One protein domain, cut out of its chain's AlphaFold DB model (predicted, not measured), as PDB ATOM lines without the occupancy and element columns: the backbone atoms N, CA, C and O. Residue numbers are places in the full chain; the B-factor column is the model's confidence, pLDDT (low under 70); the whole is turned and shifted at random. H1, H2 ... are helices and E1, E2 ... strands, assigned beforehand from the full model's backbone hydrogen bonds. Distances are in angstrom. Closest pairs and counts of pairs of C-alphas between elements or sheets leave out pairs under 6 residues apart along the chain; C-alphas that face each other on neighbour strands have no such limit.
ATOM      1  N   GLY A   8      52.723 -18.770 -16.918       58.66
ATOM      2  CA  GLY A   8      53.821 -17.798 -16.890       58.66
ATOM      3  C   GLY A   8      53.610 -16.550 -17.762       58.66
ATOM      4  O   GLY A   8      54.041 -15.471 -17.372       58.66
ATOM      5  N   GLY A   9      52.914 -16.650 -18.901       71.25
ATOM      6  CA  GLY A   9      52.677 -15.502 -19.790       71.25
ATOM      7  C   GLY A   9      51.672 -14.498 -19.220       71.25
ATOM      8  O   GLY A   9      51.872 -13.288 -19.324       71.25
ATOM      9  N   LEU A  10      50.635 -15.010 -18.551       73.44
ATOM     10  CA  LEU A  10      49.636 -14.215 -17.834       73.44
ATOM     11  C   LEU A  10      50.297 -13.356 -16.746       73.44
ATOM     12  O   LEU A  10      50.072 -12.153 -16.659       73.44
ATOM     13  N   PHE A  11      51.168 -13.980 -15.957       75.81
ATOM     14  CA  PHE A  11      51.909 -13.339 -14.876       75.81
ATOM     15  C   PHE A  11      52.749 -12.151 -15.341       75.81
ATOM     16  O   PHE A  11      52.706 -11.076 -14.743       75.81
ATOM     17  N   THR A  12      53.492 -12.332 -16.433       77.12
ATOM     18  CA  THR A  12      54.310 -11.267 -17.018       77.12
ATOM     19  C   THR A  12      53.455 -10.106 -17.527       77.12
ATOM     20  O   THR A  12      53.836  -8.951 -17.358       77.12
ATOM     21  N   GLN A  13      52.285 -10.385 -18.109       79.81
ATOM     22  CA  GLN A  13      51.363  -9.337 -18.556       79.81
ATOM     23  C   GLN A  13      50.770  -8.549 -17.382       79.81
ATOM     24  O   GLN A  13      50.713  -7.325 -17.444       79.81
ATOM     25  N   LEU A  14      50.391  -9.223 -16.295       82.31
ATOM     26  CA  LEU A  14      49.845  -8.579 -15.095       82.31
ATOM     27  C   LEU A  14      50.887  -7.718 -14.372       82.31
ATOM     28  O   LEU A  14      50.583  -6.596 -13.974       82.31
ATOM     29  N   ALA A  15      52.136  -8.180 -14.305       83.12
ATOM     30  CA  ALA A  15      53.249  -7.388 -13.780       83.12
ATOM     31  C   ALA A  15      53.519  -6.107 -14.596       83.12
ATOM     32  O   ALA A  15      54.102  -5.153 -14.085       83.12
ATOM     33  N   ALA A  16      53.094  -6.064 -15.864       82.44
ATOM     34  CA  ALA A  16      53.163  -4.856 -16.679       82.44
ATOM     35  C   ALA A  16      51.992  -3.883 -16.420       82.44
ATOM     36  O   ALA A  16      52.128  -2.694 -16.725       82.44
ATOM     37  N   ILE A  17      50.876  -4.364 -15.851       83.62
ATOM     38  CA  ILE A  17      49.725  -3.553 -15.419       83.62
ATOM     39  C   ILE A  17      50.029  -2.871 -14.080       83.62
ATOM     40  O   ILE A  17      49.865  -1.658 -13.965       83.62
ATOM     41  N   ALA A  18      50.471  -3.636 -13.078       85.94
ATOM     42  CA  ALA A  18      50.773  -3.141 -11.736       85.94
ATOM     43  C   ALA A  18      51.890  -3.961 -11.066       85.94
ATOM     44  O   ALA A  18      52.170  -5.093 -11.457       85.94
ATOM     45  N   ALA A  19      52.536  -3.387 -10.047       85.81
ATOM     46  CA  ALA A  19      53.598  -4.067  -9.306       85.81
ATOM     47  C   ALA A  19      53.041  -5.276  -8.525       85.81
ATOM     48  O   ALA A  19      51.964  -5.150  -7.947       85.81
ATOM     49  N   PRO A  20      53.734  -6.428  -8.469       85.19
ATOM     50  CA  PRO A  20      53.302  -7.556  -7.643       85.19
ATOM     51  C   PRO A  20      53.147  -7.150  -6.174       85.19
ATOM     52  O   PRO A  20      54.043  -6.530  -5.602       85.19
ATOM     53  N   GLY A  21      52.008  -7.495  -5.583       81.81
ATOM     54  CA  GLY A  21      51.691  -7.257  -4.180       81.81
ATOM     55  C   GLY A  21      51.838  -8.519  -3.330       81.81
ATOM     56  O   GLY A  21      52.196  -9.597  -3.813       81.81
ATOM     57  N   SER A  22      51.525  -8.393  -2.038       76.75
ATOM     58  CA  SER A  22      51.441  -9.555  -1.151       76.75
ATOM     59  C   SER A  22      50.240 -10.421  -1.538       76.75
ATOM     60  O   SER A  22      49.124  -9.925  -1.712       76.75
ATOM     61  N   SER A  23      50.479 -11.719  -1.694       78.94
ATOM     62  CA  SER A  23      49.456 -12.703  -2.047       78.94
ATOM     63  C   SER A  23      49.123 -13.521  -0.796       78.94
ATOM     64  O   SER A  23      50.013 -14.191  -0.271       78.94
ATOM     65  N   PRO A  24      47.884 -13.461  -0.276       71.12
ATOM     66  CA  PRO A  24      47.536 -14.116   0.986       71.12
ATOM     67  C   PRO A  24      47.516 -15.646   0.875       71.12
ATOM     68  O   PRO A  24      47.632 -16.335   1.884       71.12
ATOM     69  N   THR A  25      47.369 -16.188  -0.337       81.25
ATOM     70  CA  THR A  25      47.393 -17.629  -0.615       81.25
ATOM     71  C   THR A  25      48.009 -17.901  -1.989       81.25
ATOM     72  O   THR A  25      48.181 -16.991  -2.796       81.25
ATOM     73  N   ALA A  26      48.308 -19.167  -2.292       78.56
ATOM     74  CA  ALA A  26      48.710 -19.573  -3.641       78.56
ATOM     75  C   ALA A  26      47.567 -19.459  -4.675       78.56
ATOM     76  O   ALA A  26      47.825 -19.443  -5.878       78.56
ATOM     77  N   GLU A  27      46.316 -19.392  -4.215       87.19
ATOM     78  CA  GLU A  27      45.118 -19.338  -5.059       87.19
ATOM     79  C   GLU A  27      44.703 -17.908  -5.408       87.19
ATOM     80  O   GLU A  27      44.017 -17.717  -6.408       87.19
ATOM     81  N   LEU A  28      45.121 -16.910  -4.621       90.19
ATOM     82  CA  LEU A  28      44.847 -15.494  -4.855       90.19
ATOM     83  C   LEU A  28      46.150 -14.720  -4.996       90.19
ATOM     84  O   LEU A  28      46.917 -14.596  -4.043       90.19
ATOM     85  N   GLN A  29      46.348 -14.140  -6.173       90.88
ATOM     86  CA  GLN A  29      47.518 -13.340  -6.493       90.88
ATOM     87  C   GLN A  29      47.106 -11.890  -6.732       90.88
ATOM     88  O   GLN A  29      46.129 -11.627  -7.434       90.88
ATOM     89  N   THR A  30      47.854 -10.967  -6.135       92.19
ATOM     90  CA  THR A  30      47.525  -9.536  -6.106       92.19
ATOM     91  C   THR A  30      48.633  -8.720  -6.761       92.19
ATOM     92  O   THR A  30      49.815  -8.971  -6.531       92.19
ATOM     93  N   TRP A  31      48.258  -7.695  -7.521       93.12
ATOM     94  CA  TRP A  31      49.146  -6.652  -8.032       93.12
ATOM     95  C   TRP A  31      48.560  -5.277  -7.723       93.12
ATOM     96  O   TRP A  31      47.350  -5.086  -7.812       93.12
ATOM     97  N   GLY A  32      49.412  -4.304  -7.423       92.25
ATOM     98  CA  GLY A  32      49.023  -2.939  -7.089       92.25
ATOM     99  C   GLY A  32      48.840  -2.712  -5.590       92.25
ATOM    100  O   GLY A  32      49.436  -3.407  -4.770       92.25
ATOM    101  N   ASP A  33      48.047  -1.699  -5.257       90.19
ATOM    102  CA  ASP A  33      47.924  -1.144  -3.907       90.19
ATOM    103  C   ASP A  33      46.495  -1.325  -3.360       90.19
ATOM    104  O   ASP A  33      45.512  -1.127  -4.082       90.19
ATOM    105  N   GLU A  34      46.374  -1.673  -2.077       87.00
ATOM    106  CA  GLU A  34      45.098  -1.791  -1.366       87.00
ATOM    107  C   GLU A  34      44.325  -0.475  -1.280       87.00
ATOM    108  O   GLU A  34      43.096  -0.512  -1.242       87.00
ATOM    109  N   ASP A  35      44.992   0.670  -1.417       90.00
ATOM    110  CA  ASP A  35      44.380   1.997  -1.486       90.00
ATOM    111  C   ASP A  35      44.418   2.616  -2.890       90.00
ATOM    112  O   ASP A  35      43.884   3.704  -3.071       90.00
ATOM    113  N   GLY A  36      44.972   1.943  -3.908       93.12
ATOM    114  CA  GLY A  36      45.056   2.457  -5.283       93.12
ATOM    115  C   GLY A  36      44.524   1.530  -6.385       93.12
ATOM    116  O   GLY A  36      43.554   0.783  -6.226       93.12
ATOM    117  N   ASN A  37      45.164   1.595  -7.552       96.00
ATOM    118  CA  ASN A  37      44.920   0.637  -8.627       96.00
ATOM    119  C   ASN A  37      45.346  -0.763  -8.177       96.00
ATOM    120  O   ASN A  37      46.446  -0.927  -7.646       96.00
ATOM    121  N   ARG A  38      44.494  -1.765  -8.409       95.25
ATOM    122  CA  ARG A  38      44.721  -3.140  -7.952       95.25
ATOM    123  C   ARG A  38      44.184  -4.153  -8.951       95.25
ATOM    124  O   ARG A  38      43.151  -3.922  -9.573       95.25
ATOM    125  N   VAL A  39      44.865  -5.282  -9.085       94.75
ATOM    126  CA  VAL A  39      44.382  -6.456  -9.811       94.75
ATOM    127  C   VAL A  39      44.506  -7.668  -8.906       94.75
ATOM    128  O   VAL A  39      45.570  -7.919  -8.353       94.75
ATOM    129  N   ASP A  40      43.422  -8.419  -8.793       93.44
ATOM    130  CA  ASP A  40      43.347  -9.675  -8.062       93.44
ATOM    131  C   ASP A  40      43.023 -10.799  -9.050       93.44
ATOM    132  O   ASP A  40      42.083 -10.686  -9.843       93.44
ATOM    133  N   VAL A  41      43.788 -11.887  -9.007       91.25
ATOM    134  CA  VAL A  41      43.568 -13.084  -9.828       91.25
ATOM    135  C   VAL A  41      43.379 -14.288  -8.928       91.25
ATOM    136  O   VAL A  41      44.260 -14.629  -8.143       91.25
ATOM    137  N   TRP A  42      42.243 -14.957  -9.096       92.00
ATOM    138  CA  TRP A  42      41.958 -16.239  -8.472       92.00
ATOM    139  C   TRP A  42      42.290 -17.364  -9.437       92.00
ATOM    140  O   TRP A  42      41.928 -17.309 -10.617       92.00
ATOM    141  N   SER A  43      42.945 -18.395  -8.917       88.75
ATOM    142  CA  SER A  43      43.316 -19.593  -9.654       88.75
ATOM    143  C   SER A  43      42.820 -20.852  -8.956       88.75
ATOM    144  O   SER A  43      42.912 -20.976  -7.741       88.75
ATOM    145  N   VAL A  44      42.364 -21.827  -9.742       88.56
ATOM    146  CA  VAL A  44      42.036 -23.181  -9.275       88.56
ATOM    147  C   VAL A  44      42.965 -24.155  -9.988       88.56
ATOM    148  O   VAL A  44      43.043 -24.156 -11.217       88.56
ATOM    149  N   ASN A  45      43.702 -24.971  -9.228       86.00
ATOM    150  CA  ASN A  45      44.686 -25.927  -9.762       86.00
ATOM    151  C   ASN A  45      45.703 -25.282 -10.730       86.00
ATOM    152  O   ASN A  45      46.006 -25.827 -11.793       86.00
ATOM    153  N   GLY A  46      46.192 -24.082 -10.393       79.75
ATOM    154  CA  GLY A  46      47.184 -23.347 -11.192       79.75
ATOM    155  C   GLY A  46      46.647 -22.699 -12.476       79.75
ATOM    156  O   GLY A  46      47.437 -22.223 -13.299       79.75
ATOM    157  N   LYS A  47      45.321 -22.679 -12.668       81.50
ATOM    158  CA  LYS A  47      44.647 -22.012 -13.789       81.50
ATOM    159  C   LYS A  47      43.838 -20.828 -13.287       81.50
ATOM    160  O   LYS A  47      42.992 -21.014 -12.418       81.50
ATOM    161  N   ALA A  48      44.053 -19.651 -13.869       84.94
ATOM    162  CA  ALA A  48      43.255 -18.469 -13.566       84.94
ATOM    163  C   ALA A  48      41.782 -18.708 -13.929       84.94
ATOM    164  O   ALA A  48      41.472 -19.127 -15.045       84.94
ATOM    165  N   THR A  49      40.884 -18.456 -12.980       88.88
ATOM    166  CA  THR A  49      39.431 -18.623 -13.133       88.88
ATOM    167  C   THR A  49      38.683 -17.302 -13.049       88.88
ATOM    168  O   THR A  49      37.604 -17.171 -13.619       88.88
ATOM    169  N   ARG A  50      39.247 -16.310 -12.353       88.50
ATOM    170  CA  ARG A  50      38.652 -14.982 -12.199       88.50
ATOM    171  C   ARG A  50      39.740 -13.930 -12.071       88.50
ATOM    172  O   ARG A  50      40.711 -14.131 -11.351       88.50
ATOM    173  N   MET A  51      39.523 -12.785 -12.706       92.00
ATOM    174  CA  MET A  51      40.292 -11.568 -12.479       92.00
ATOM    175  C   MET A  51      39.340 -10.450 -12.056       92.00
ATOM    176  O   MET A  51      38.285 -10.276 -12.663       92.00
ATOM    177  N   THR A  52      39.720  -9.683 -11.041       94.50
ATOM    178  CA  THR A  52      39.046  -8.440 -10.660       94.50
ATOM    179  C   THR A  52      40.063  -7.310 -10.729       94.50
ATOM    180  O   THR A  52      41.155  -7.437 -10.186       94.50
ATOM    181  N   ALA A  53      39.717  -6.206 -11.388       95.25
ATOM    182  CA  ALA A  53      40.539  -5.002 -11.411       95.25
ATOM    183  C   ALA A  53      39.807  -3.858 -10.703       95.25
ATOM    184  O   ALA A  53      38.641  -3.585 -10.992       95.25
ATOM    185  N   ARG A  54      40.501  -3.173  -9.794       95.62
ATOM    186  CA  ARG A  54      40.065  -1.926  -9.173       95.62
ATOM    187  C   ARG A  54      40.840  -0.770  -9.785       95.62
ATOM    188  O   ARG A  54      42.070  -0.774  -9.788       95.62
ATOM    189  N   VAL A  55      40.104   0.218 -10.274       95.88
ATOM    190  CA  VAL A  55      40.651   1.448 -10.848       95.88
ATOM    191  C   VAL A  55      40.447   2.566  -9.834       95.88
ATOM    192  O   VAL A  55      39.317   2.811  -9.410       95.88
ATOM    193  N   ASP A  56      41.522   3.246  -9.454       96.06
ATOM    194  CA  ASP A  56      41.455   4.435  -8.614       96.06
ATOM    195  C   ASP A  56      41.058   5.651  -9.456       96.06
ATOM    196  O   ASP A  56      41.852   6.239 -10.191       96.06
ATOM    197  N   VAL A  57      39.789   6.030  -9.345       95.81
ATOM    198  CA  VAL A  57      39.223   7.174 -10.066       95.81
ATOM    199  C   VAL A  57      39.624   8.527  -9.475       95.81
ATOM    200  O   VAL A  57      39.493   9.532 -10.168       95.81
ATOM    201  N   ARG A  58      40.165   8.572  -8.246       94.38
ATOM    202  CA  ARG A  58      40.685   9.812  -7.636       94.38
ATOM    203  C   ARG A  58      41.977  10.261  -8.316       94.38
ATOM    204  O   ARG A  58      42.288  11.448  -8.345       94.38
ATOM    205  N   ARG A  59      42.736   9.307  -8.864       92.88
ATOM    206  CA  ARG A  59      43.985   9.548  -9.590       92.88
ATOM    207  C   ARG A  59      44.087   8.607 -10.783       92.88
ATOM    208  O   ARG A  59      44.720   7.555 -10.709       92.88
ATOM    209  N   LEU A  60      43.477   9.022 -11.895       93.62
ATOM    210  CA  LEU A  60      43.497   8.248 -13.130       93.62
ATOM    211  C   LEU A  60      44.931   7.998 -13.607       93.62
ATOM    212  O   LEU A  60      45.693   8.923 -13.880       93.62
ATOM    213  N   ASP A  61      45.258   6.720 -13.761       94.88
ATOM    214  CA  ASP A  61      46.526   6.257 -14.306       94.88
ATOM    215  C   ASP A  61      46.298   5.737 -15.730       94.88
ATOM    216  O   ASP A  61      45.678   4.688 -15.960       94.88
ATOM    217  N   ALA A  62      46.787   6.503 -16.707       93.56
ATOM    218  CA  ALA A  62      46.649   6.172 -18.119       93.56
ATOM    219  C   ALA A  62      47.398   4.883 -18.490       93.56
ATOM    220  O   ALA A  62      46.913   4.122 -19.329       93.56
ATOM    221  N   ARG A  63      48.546   4.606 -17.855       93.31
ATOM    222  CA  ARG A  63      49.324   3.391 -18.111       93.31
ATOM    223  C   ARG A  63      48.576   2.174 -17.587       93.31
ATOM    224  O   ARG A  63      48.395   1.224 -18.343       93.31
ATOM    225  N   PHE A  64      48.114   2.217 -16.339       95.12
ATOM    226  CA  PHE A  64      47.322   1.131 -15.755       95.12
ATOM    227  C   PHE A  64      46.093   0.826 -16.622       95.12
ATOM    228  O   PHE A  64      45.866  -0.319 -17.010       95.12
ATOM    229  N   SER A  65      45.353   1.871 -17.008       95.69
ATOM    230  CA  SER A  65      44.155   1.752 -17.845       95.69
ATOM    231  C   SER A  65      44.464   1.143 -19.215       95.69
ATOM    232  O   SER A  65      43.781   0.219 -19.652       95.69
ATOM    233  N   ALA A  66      45.511   1.620 -19.893       94.75
ATOM    234  CA  ALA A  66      45.910   1.096 -21.196       94.75
ATOM    235  C   ALA A  66      46.319  -0.381 -21.117       94.75
ATOM    236  O   ALA A  66      45.903  -1.181 -21.954       94.75
ATOM    237  N   MET A  67      47.088  -0.754 -20.092       93.62
ATOM    238  CA  MET A  67      47.543  -2.129 -19.902       93.62
ATOM    239  C   MET A  67      46.390  -3.072 -19.534       93.62
ATOM    240  O   MET A  67      46.338  -4.182 -20.058       93.62
ATOM    241  N   LEU A  68      45.427  -2.622 -18.723       94.94
ATOM    242  CA  LEU A  68      44.207  -3.375 -18.419       94.94
ATOM    243  C   LEU A  68      43.356  -3.619 -19.676       94.94
ATOM    244  O   LEU A  68      42.902  -4.738 -19.911       94.94
ATOM    245  N   LEU A  69      43.163  -2.593 -20.512       95.69
ATOM    246  CA  LEU A  69      42.419  -2.733 -21.768       95.69
ATOM    247  C   LEU A  69      43.142  -3.655 -22.751       95.69
ATOM    248  O   LEU A  69      42.510  -4.498 -23.387       95.69
ATOM    249  N   GLN A  70      44.466  -3.528 -22.858       93.50
ATOM    250  CA  GLN A  70      45.270  -4.408 -23.697       93.50
ATOM    251  C   GLN A  70      45.183  -5.861 -23.226       93.50
ATOM    252  O   GLN A  70      45.038  -6.762 -24.050       93.50
ATOM    253  N   PHE A  71      45.235  -6.085 -21.915       90.38
ATOM    254  CA  PHE A  71      45.066  -7.402 -21.324       90.38
ATOM    255  C   PHE A  71      43.715  -8.020 -21.703       90.38
ATOM    256  O   PHE A  71      43.684  -9.122 -22.246       90.38
ATOM    257  N   ALA A  72      42.615  -7.289 -21.495       92.69
ATOM    258  CA  ALA A  72      41.273  -7.765 -21.823       92.69
ATOM    259  C   ALA A  72      41.136  -8.134 -23.310       92.69
ATOM    260  O   ALA A  72      40.582  -9.179 -23.633       92.69
ATOM    261  N   ARG A  73      41.721  -7.337 -24.217       93.44
ATOM    262  CA  ARG A  73      41.742  -7.639 -25.661       93.44
ATOM    263  C   ARG A  73      42.524  -8.904 -25.993       93.44
ATOM    264  O   ARG A  73      42.070  -9.706 -26.797       93.44
ATOM    265  N   VAL A  74      43.710  -9.076 -25.408       89.69
ATOM    266  CA  VAL A  74      44.545 -10.265 -25.655       89.69
ATOM    267  C   VAL A  74      43.885 -11.528 -25.103       89.69
ATOM    268  O   VAL A  74      44.028 -12.596 -25.693       89.69
ATOM    269  N   ALA A  75      43.149 -11.398 -24.002       86.62
ATOM    270  CA  ALA A  75      42.371 -12.469 -23.398       86.62
ATOM    271  C   ALA A  75      41.001 -12.696 -24.071       86.62
ATOM    272  O   ALA A  75      40.223 -13.492 -23.554       86.62
ATOM    273  N   ASP A  76      40.689 -11.996 -25.172       90.56
ATOM    274  CA  ASP A  76      39.385 -12.028 -25.855       90.56
ATOM    275  C   ASP A  76      38.198 -11.893 -24.879       90.56
ATOM    276  O   ASP A  76      37.256 -12.681 -24.854       90.56
ATOM    277  N   SER A  77      38.313 -10.922 -23.972       91.12
ATOM    278  CA  SER A  77      37.434 -10.751 -22.817       91.12
ATOM    279  C   SER A  77      36.823  -9.350 -22.775       91.12
ATOM    280  O   SER A  77      37.428  -8.365 -23.203       91.12
ATOM    281  N   VAL A  78      35.632  -9.248 -22.185       94.94
ATOM    282  CA  VAL A  78      34.978  -7.971 -21.864       94.94
ATOM    283  C   VAL A  78      35.239  -7.567 -20.416       94.94
ATOM    284  O   VAL A  78      35.531  -8.405 -19.562       94.94
ATOM    285  N   LEU A  79      35.110  -6.274 -20.123       96.06
ATOM    286  CA  LEU A  79      35.093  -5.785 -18.750       96.06
ATOM    287  C   LEU A  79      33.649  -5.775 -18.250       96.06
ATOM    288  O   LEU A  79      32.741  -5.357 -18.965       96.06
ATOM    289  N   VAL A  80      33.435  -6.206 -17.011       96.81
ATOM    290  CA  VAL A  80      32.125  -6.139 -16.357       96.81
ATOM    291  C   VAL A  80      32.272  -5.282 -15.111       96.81
ATOM    292  O   VAL A  80      33.059  -5.599 -14.216       96.81
ATOM    293  N   ARG A  81      31.553  -4.160 -15.067       95.88
ATOM    294  CA  ARG A  81      31.513  -3.287 -13.890       95.88
ATOM    295  C   ARG A  81      30.660  -3.944 -12.799       95.88
ATOM    296  O   ARG A  81      29.836  -4.810 -13.073       95.88
ATOM    297  N   ARG A  82      30.858  -3.544 -11.538       93.56
ATOM    298  CA  ARG A  82      30.198  -4.147 -10.363       93.56
ATOM    299  C   ARG A  82      28.666  -4.205 -10.460       93.56
ATOM    300  O   ARG A  82      28.069  -5.114  -9.899       93.56
ATOM    301  N   ASP A  83      28.052  -3.251 -11.146       94.69
ATOM    302  CA  ASP A  83      26.607  -3.153 -11.381       94.69
ATOM    303  C   ASP A  83      26.111  -3.995 -12.573       94.69
ATOM    304  O   ASP A  83      24.945  -3.914 -12.942       94.69
ATOM    305  N   GLY A  84      26.981  -4.800 -13.188       96.50
ATOM    306  CA  GLY A  84      26.649  -5.659 -14.325       96.50
ATOM    307  C   GLY A  84      26.798  -4.988 -15.690       96.50
ATOM    308  O   GLY A  84      26.590  -5.654 -16.703       96.50
ATOM    309  N   LEU A  85      27.192  -3.709 -15.755       97.38
ATOM    310  CA  LEU A  85      27.444  -3.050 -17.036       97.38
ATOM    311  C   LEU A  85      28.595  -3.750 -17.772       97.38
ATOM    312  O   LEU A  85      29.730  -3.782 -17.284       97.38
ATOM    313  N   VAL A  86      28.304  -4.268 -18.965       97.88
ATOM    314  CA  VAL A  86      29.304  -4.821 -19.883       97.88
ATOM    315  C   VAL A  86      29.959  -3.680 -20.651       97.88
ATOM    316  O   VAL A  86      29.288  -2.834 -21.238       97.88
ATOM    317  N   VAL A  87      31.286  -3.657 -20.634       97.62
ATOM    318  CA  VAL A  87      32.109  -2.598 -21.204       97.62
ATOM    319  C   VAL A  87      33.109  -3.235 -22.154       97.62
ATOM    320  O   VAL A  87      33.964  -4.031 -21.752       97.62
ATOM    321  N   GLU A  88      33.017  -2.872 -23.429       97.19
ATOM    322  CA  GLU A  88      34.035  -3.253 -24.402       97.19
ATOM    323  C   GLU A  88      35.398  -2.684 -23.988       97.19
ATOM    324  O   GLU A  88      35.463  -1.563 -23.467       97.19
ATOM    325  N   PRO A  89      36.512  -3.395 -24.243       96.75
ATOM    326  CA  PRO A  89      37.846  -2.936 -23.871       96.75
ATOM    327  C   PRO A  89      38.355  -1.833 -24.823       96.75
ATOM    328  O   PRO A  89      39.447  -1.904 -25.388       96.75
ATOM    329  N   LEU A  90      37.565  -0.779 -25.015       97.12
ATOM    330  CA  LEU A  90      37.851   0.419 -25.798       97.12
ATOM    331  C   LEU A  90      38.032   1.613 -24.863       97.12
ATOM    332  O   LEU A  90      37.309   1.757 -23.882       97.12
ATOM    333  N   VAL A  91      38.962   2.512 -25.195       96.12
ATOM    334  CA  VAL A  91      39.285   3.682 -24.356       96.12
ATOM    335  C   VAL A  91      38.045   4.543 -24.086       96.12
ATOM    336  O   VAL A  91      37.811   4.944 -22.948       96.12
ATOM    337  N   GLY A  92      37.226   4.789 -25.115       97.31
ATOM    338  CA  GLY A  92      35.993   5.570 -24.987       97.31
ATOM    339  C   GLY A  92      34.957   4.903 -24.079       97.31
ATOM    340  O   GLY A  92      34.470   5.540 -23.146       97.31
ATOM    341  N   ALA A  93      34.675   3.616 -24.309       97.50
ATOM    342  CA  ALA A  93      33.716   2.842 -23.519       97.50
ATOM    343  C   ALA A  93      34.154   2.724 -22.053       97.50
ATOM    344  O   ALA A  93      33.374   2.993 -21.142       97.50
ATOM    345  N   PHE A  94      35.431   2.420 -21.821       97.62
ATOM    346  CA  PHE A  94      36.019   2.357 -20.488       97.62
ATOM    347  C   PHE A  94      35.948   3.702 -19.763       97.62
ATOM    348  O   PHE A  94      35.489   3.770 -18.626       97.62
ATOM    349  N   GLY A  95      36.322   4.797 -20.429       97.19
ATOM    350  CA  GLY A  95      36.226   6.135 -19.850       97.19
ATOM    351  C   GLY A  95      34.785   6.542 -19.524       97.19
ATOM    352  O   GLY A  95      34.542   7.150 -18.484       97.19
ATOM    353  N   ALA A  96      33.818   6.207 -20.380       97.50
ATOM    354  CA  ALA A  96      32.399   6.443 -20.108       97.50
ATOM    355  C   ALA A  96      31.904   5.611 -18.911       97.50
ATOM    356  O   ALA A  96      31.209   6.133 -18.035       97.50
ATOM    357  N   ALA A  97      32.320   4.347 -18.821       97.56
ATOM    358  CA  ALA A  97      32.004   3.479 -17.694       97.56
ATOM    359  C   ALA A  97      32.638   3.961 -16.380       97.56
ATOM    360  O   ALA A  97      32.018   3.849 -15.327       97.56
ATOM    361  N   LEU A  98      33.840   4.541 -16.397       96.81
ATOM    362  CA  LEU A  98      34.403   5.145 -15.188       96.81
ATOM    363  C   LEU A  98      33.574   6.354 -14.745       96.81
ATOM    364  O   LEU A  98      33.112   6.378 -13.609       96.81
ATOM    365  N   ARG A  99      33.308   7.305 -15.649       96.31
ATOM    366  CA  ARG A  99      32.601   8.563 -15.329       96.31
ATOM    367  C   ARG A  99      31.165   8.383 -14.838       96.31
ATOM    368  O   ARG A  99      30.632   9.256 -14.168       96.31
ATOM    369  N   THR A 100      30.538   7.264 -15.178       95.94
ATOM    370  CA  THR A 100      29.164   6.942 -14.762       95.94
ATOM    371  C   THR A 100      29.104   6.033 -13.531       95.94
ATOM    372  O   THR A 100      28.016   5.632 -13.132       95.94
ATOM    373  N   SER A 101      30.246   5.674 -12.937       95.88
ATOM    374  CA  SER A 101      30.303   4.786 -11.769       95.88
ATOM    375  C   SER A 101      30.041   5.519 -10.448       95.88
ATOM    376  O   SER A 101      30.373   6.695 -10.309       95.88
ATOM    377  N   GLU A 102      29.531   4.801  -9.442       93.88
ATOM    378  CA  GLU A 102      29.373   5.330  -8.074       93.88
ATOM    379  C   GLU A 102      30.696   5.830  -7.486       93.88
ATOM    380  O   GLU A 102      30.749   6.894  -6.876       93.88
ATOM    381  N   ALA A 103      31.796   5.114  -7.749       94.75
ATOM    382  CA  ALA A 103      33.123   5.528  -7.306       94.75
ATOM    383  C   ALA A 103      33.517   6.899  -7.878       94.75
ATOM    384  O   ALA A 103      34.116   7.706  -7.173       94.75
ATOM    385  N   TRP A 104      33.174   7.177  -9.140       95.69
ATOM    386  CA  TRP A 104      33.445   8.472  -9.765       95.69
ATOM    387  C   TRP A 104      32.594   9.589  -9.172       95.69
ATOM    388  O   TRP A 104      33.123  10.663  -8.895       95.69
ATOM    389  N   LYS A 105      31.297   9.337  -8.951       94.00
ATOM    390  CA  LYS A 105      30.394  10.301  -8.303       94.00
ATOM    391  C   LYS A 105      30.926  10.685  -6.923       94.00
ATOM    392  O   LYS A 105      31.148  11.865  -6.673       94.00
ATOM    393  N   TYR A 106      31.237   9.686  -6.095       93.25
ATOM    394  CA  TYR A 106      31.829   9.889  -4.776       93.25
ATOM    395  C   TYR A 106      33.159  10.649  -4.844       93.25
ATOM    396  O   TYR A 106      33.365  11.593  -4.093       93.25
ATOM    397  N   ALA A 107      34.069  10.270  -5.748       93.75
ATOM    398  CA  ALA A 107      35.381  10.913  -5.851       93.75
ATOM    399  C   ALA A 107      35.320  12.362  -6.368       93.75
ATOM    400  O   ALA A 107      36.220  13.141  -6.066       93.75
ATOM    401  N   THR A 108      34.298  12.708  -7.157       93.50
ATOM    402  CA  THR A 108      34.148  14.045  -7.756       93.50
ATOM    403  C   THR A 108      33.474  15.024  -6.799       93.50
ATOM    404  O   THR A 108      33.903  16.170  -6.712       93.50
ATOM    405  N   ASP A 109      32.440  14.581  -6.080       92.62
ATOM    406  CA  ASP A 109      31.734  15.395  -5.089       92.62
ATOM    407  C   ASP A 109      31.186  14.506  -3.955       92.62
ATOM    408  O   ASP A 109      30.043  14.033  -4.017       92.62
ATOM    409  N   PRO A 110      31.992  14.248  -2.906       90.12
ATOM    410  CA  PRO A 110      31.560  13.426  -1.780       90.12
ATOM    411  C   PRO A 110      30.342  14.008  -1.054       90.12
ATOM    412  O   PRO A 110      29.495  13.252  -0.582       90.12
ATOM    413  N   ALA A 111      30.238  15.339  -0.961       90.19
ATOM    414  CA  ALA A 111      29.160  16.002  -0.234       90.19
ATOM    415  C   ALA A 111      27.817  15.807  -0.949       90.19
ATOM    416  O   ALA A 111      26.853  15.363  -0.325       90.19
TER     417      ALA A 111
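What this domain is: This is residues 8 to 111 of the 125 residues of an uncharacterized protein of Gemmatimonadetes bacterium (UniProt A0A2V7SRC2). A sheet of three antiparallel strands makes one end of an elongated body, with H1 covering one of its faces along the strands and no named helix on the other face. H2 packs side by side with H1, and beyond it H3 and H4 lie toward the opposite end, reached through a long loop, residues 75 to 90, that folds back on itself by a short pairing. The printed part has 104 residues, with four named helices and three named strands in the order H1, E1, E2, E3, H2, H3, H4; the sheet runs E1, E2, E3, and the class is mixed, helices and strands. The whole is compact, with a radius of gyration of the C-alphas of 13.8 A, and the C-alphas span 44 by 27 by 24 A.

How they stand to each other: The sheet is a meander, each strand the antiparallel neighbour of the one before: E1, residues 28 to 32, E2, residues 38 to 44, and E3, residues 47 to 54. E1 and E2 form a hairpin, with N 31 and O 39 within hydrogen-bond range at 2.8 A. E2 and E3 form another, with N 40 and O 52 at 2.8 A and N 44 and O 47 at 2.9 A. H1, residues 8 to 17, is on the sheet at a height of 10.0 A, over E1 and E2, and on the local plane its line and that of E1 stand at 6 degrees, along the strands; this gives two layers, a helix on one face of a sheet. The closest C-alphas of H1 and E1 are those of Ala 15 and Trp 31, 7.1 A apart. H2, residues 62 to 74, touches H1, closest at the C-alphas of Ile 17 and Met 67, 5.2 A apart, with a shallow tilt of 29 degrees, opposite ways. H2 is only just not on the sheet, with 4 pairs of C-alphas within 10 A. H3, residues 91 to 99, is close to H2 but not clearly touching, at a steep tilt of 60 degrees; their closest C-alphas, Leu 69 and Val 91, are 7.6 A apart. H4, residues 102 to 108, is close to H3 but not clearly touching, about perpendicular at 81 degrees, with the C-alphas of Leu 98 and Trp 104 closest at 6.4 A. In H1, H2, H3 and H4 every O i to N i+4 pair is within hydrogen-bond range.

Where its parts are: E3 is 21.1 A long from first to last C-alpha, E2 20.3 A and E1 13.4 A. H2 is 18.2 A long, H1 14.9 A, H3 12.2 A and H4 9.9 A. H1 begins at C-alpha 8 (53.821, -17.798, -16.890), E3 ends at C-alpha 54 (40.065, -1.926, -9.173), and H4 ends at C-alpha 108 (34.148, 14.045, -7.756).

The domain as a whole: The two C-alphas farthest apart, those of Asn 45 and Ala 111, are 45.7 A apart. The printed part has no cut. The link from H2 to H3 is long, 16 residues, and in it residues 79 to 80 pair with residues 86 to 87, antiparallel. The mean pLDDT of the printed part is 90.6, and one residue, Gly 8, is under 70.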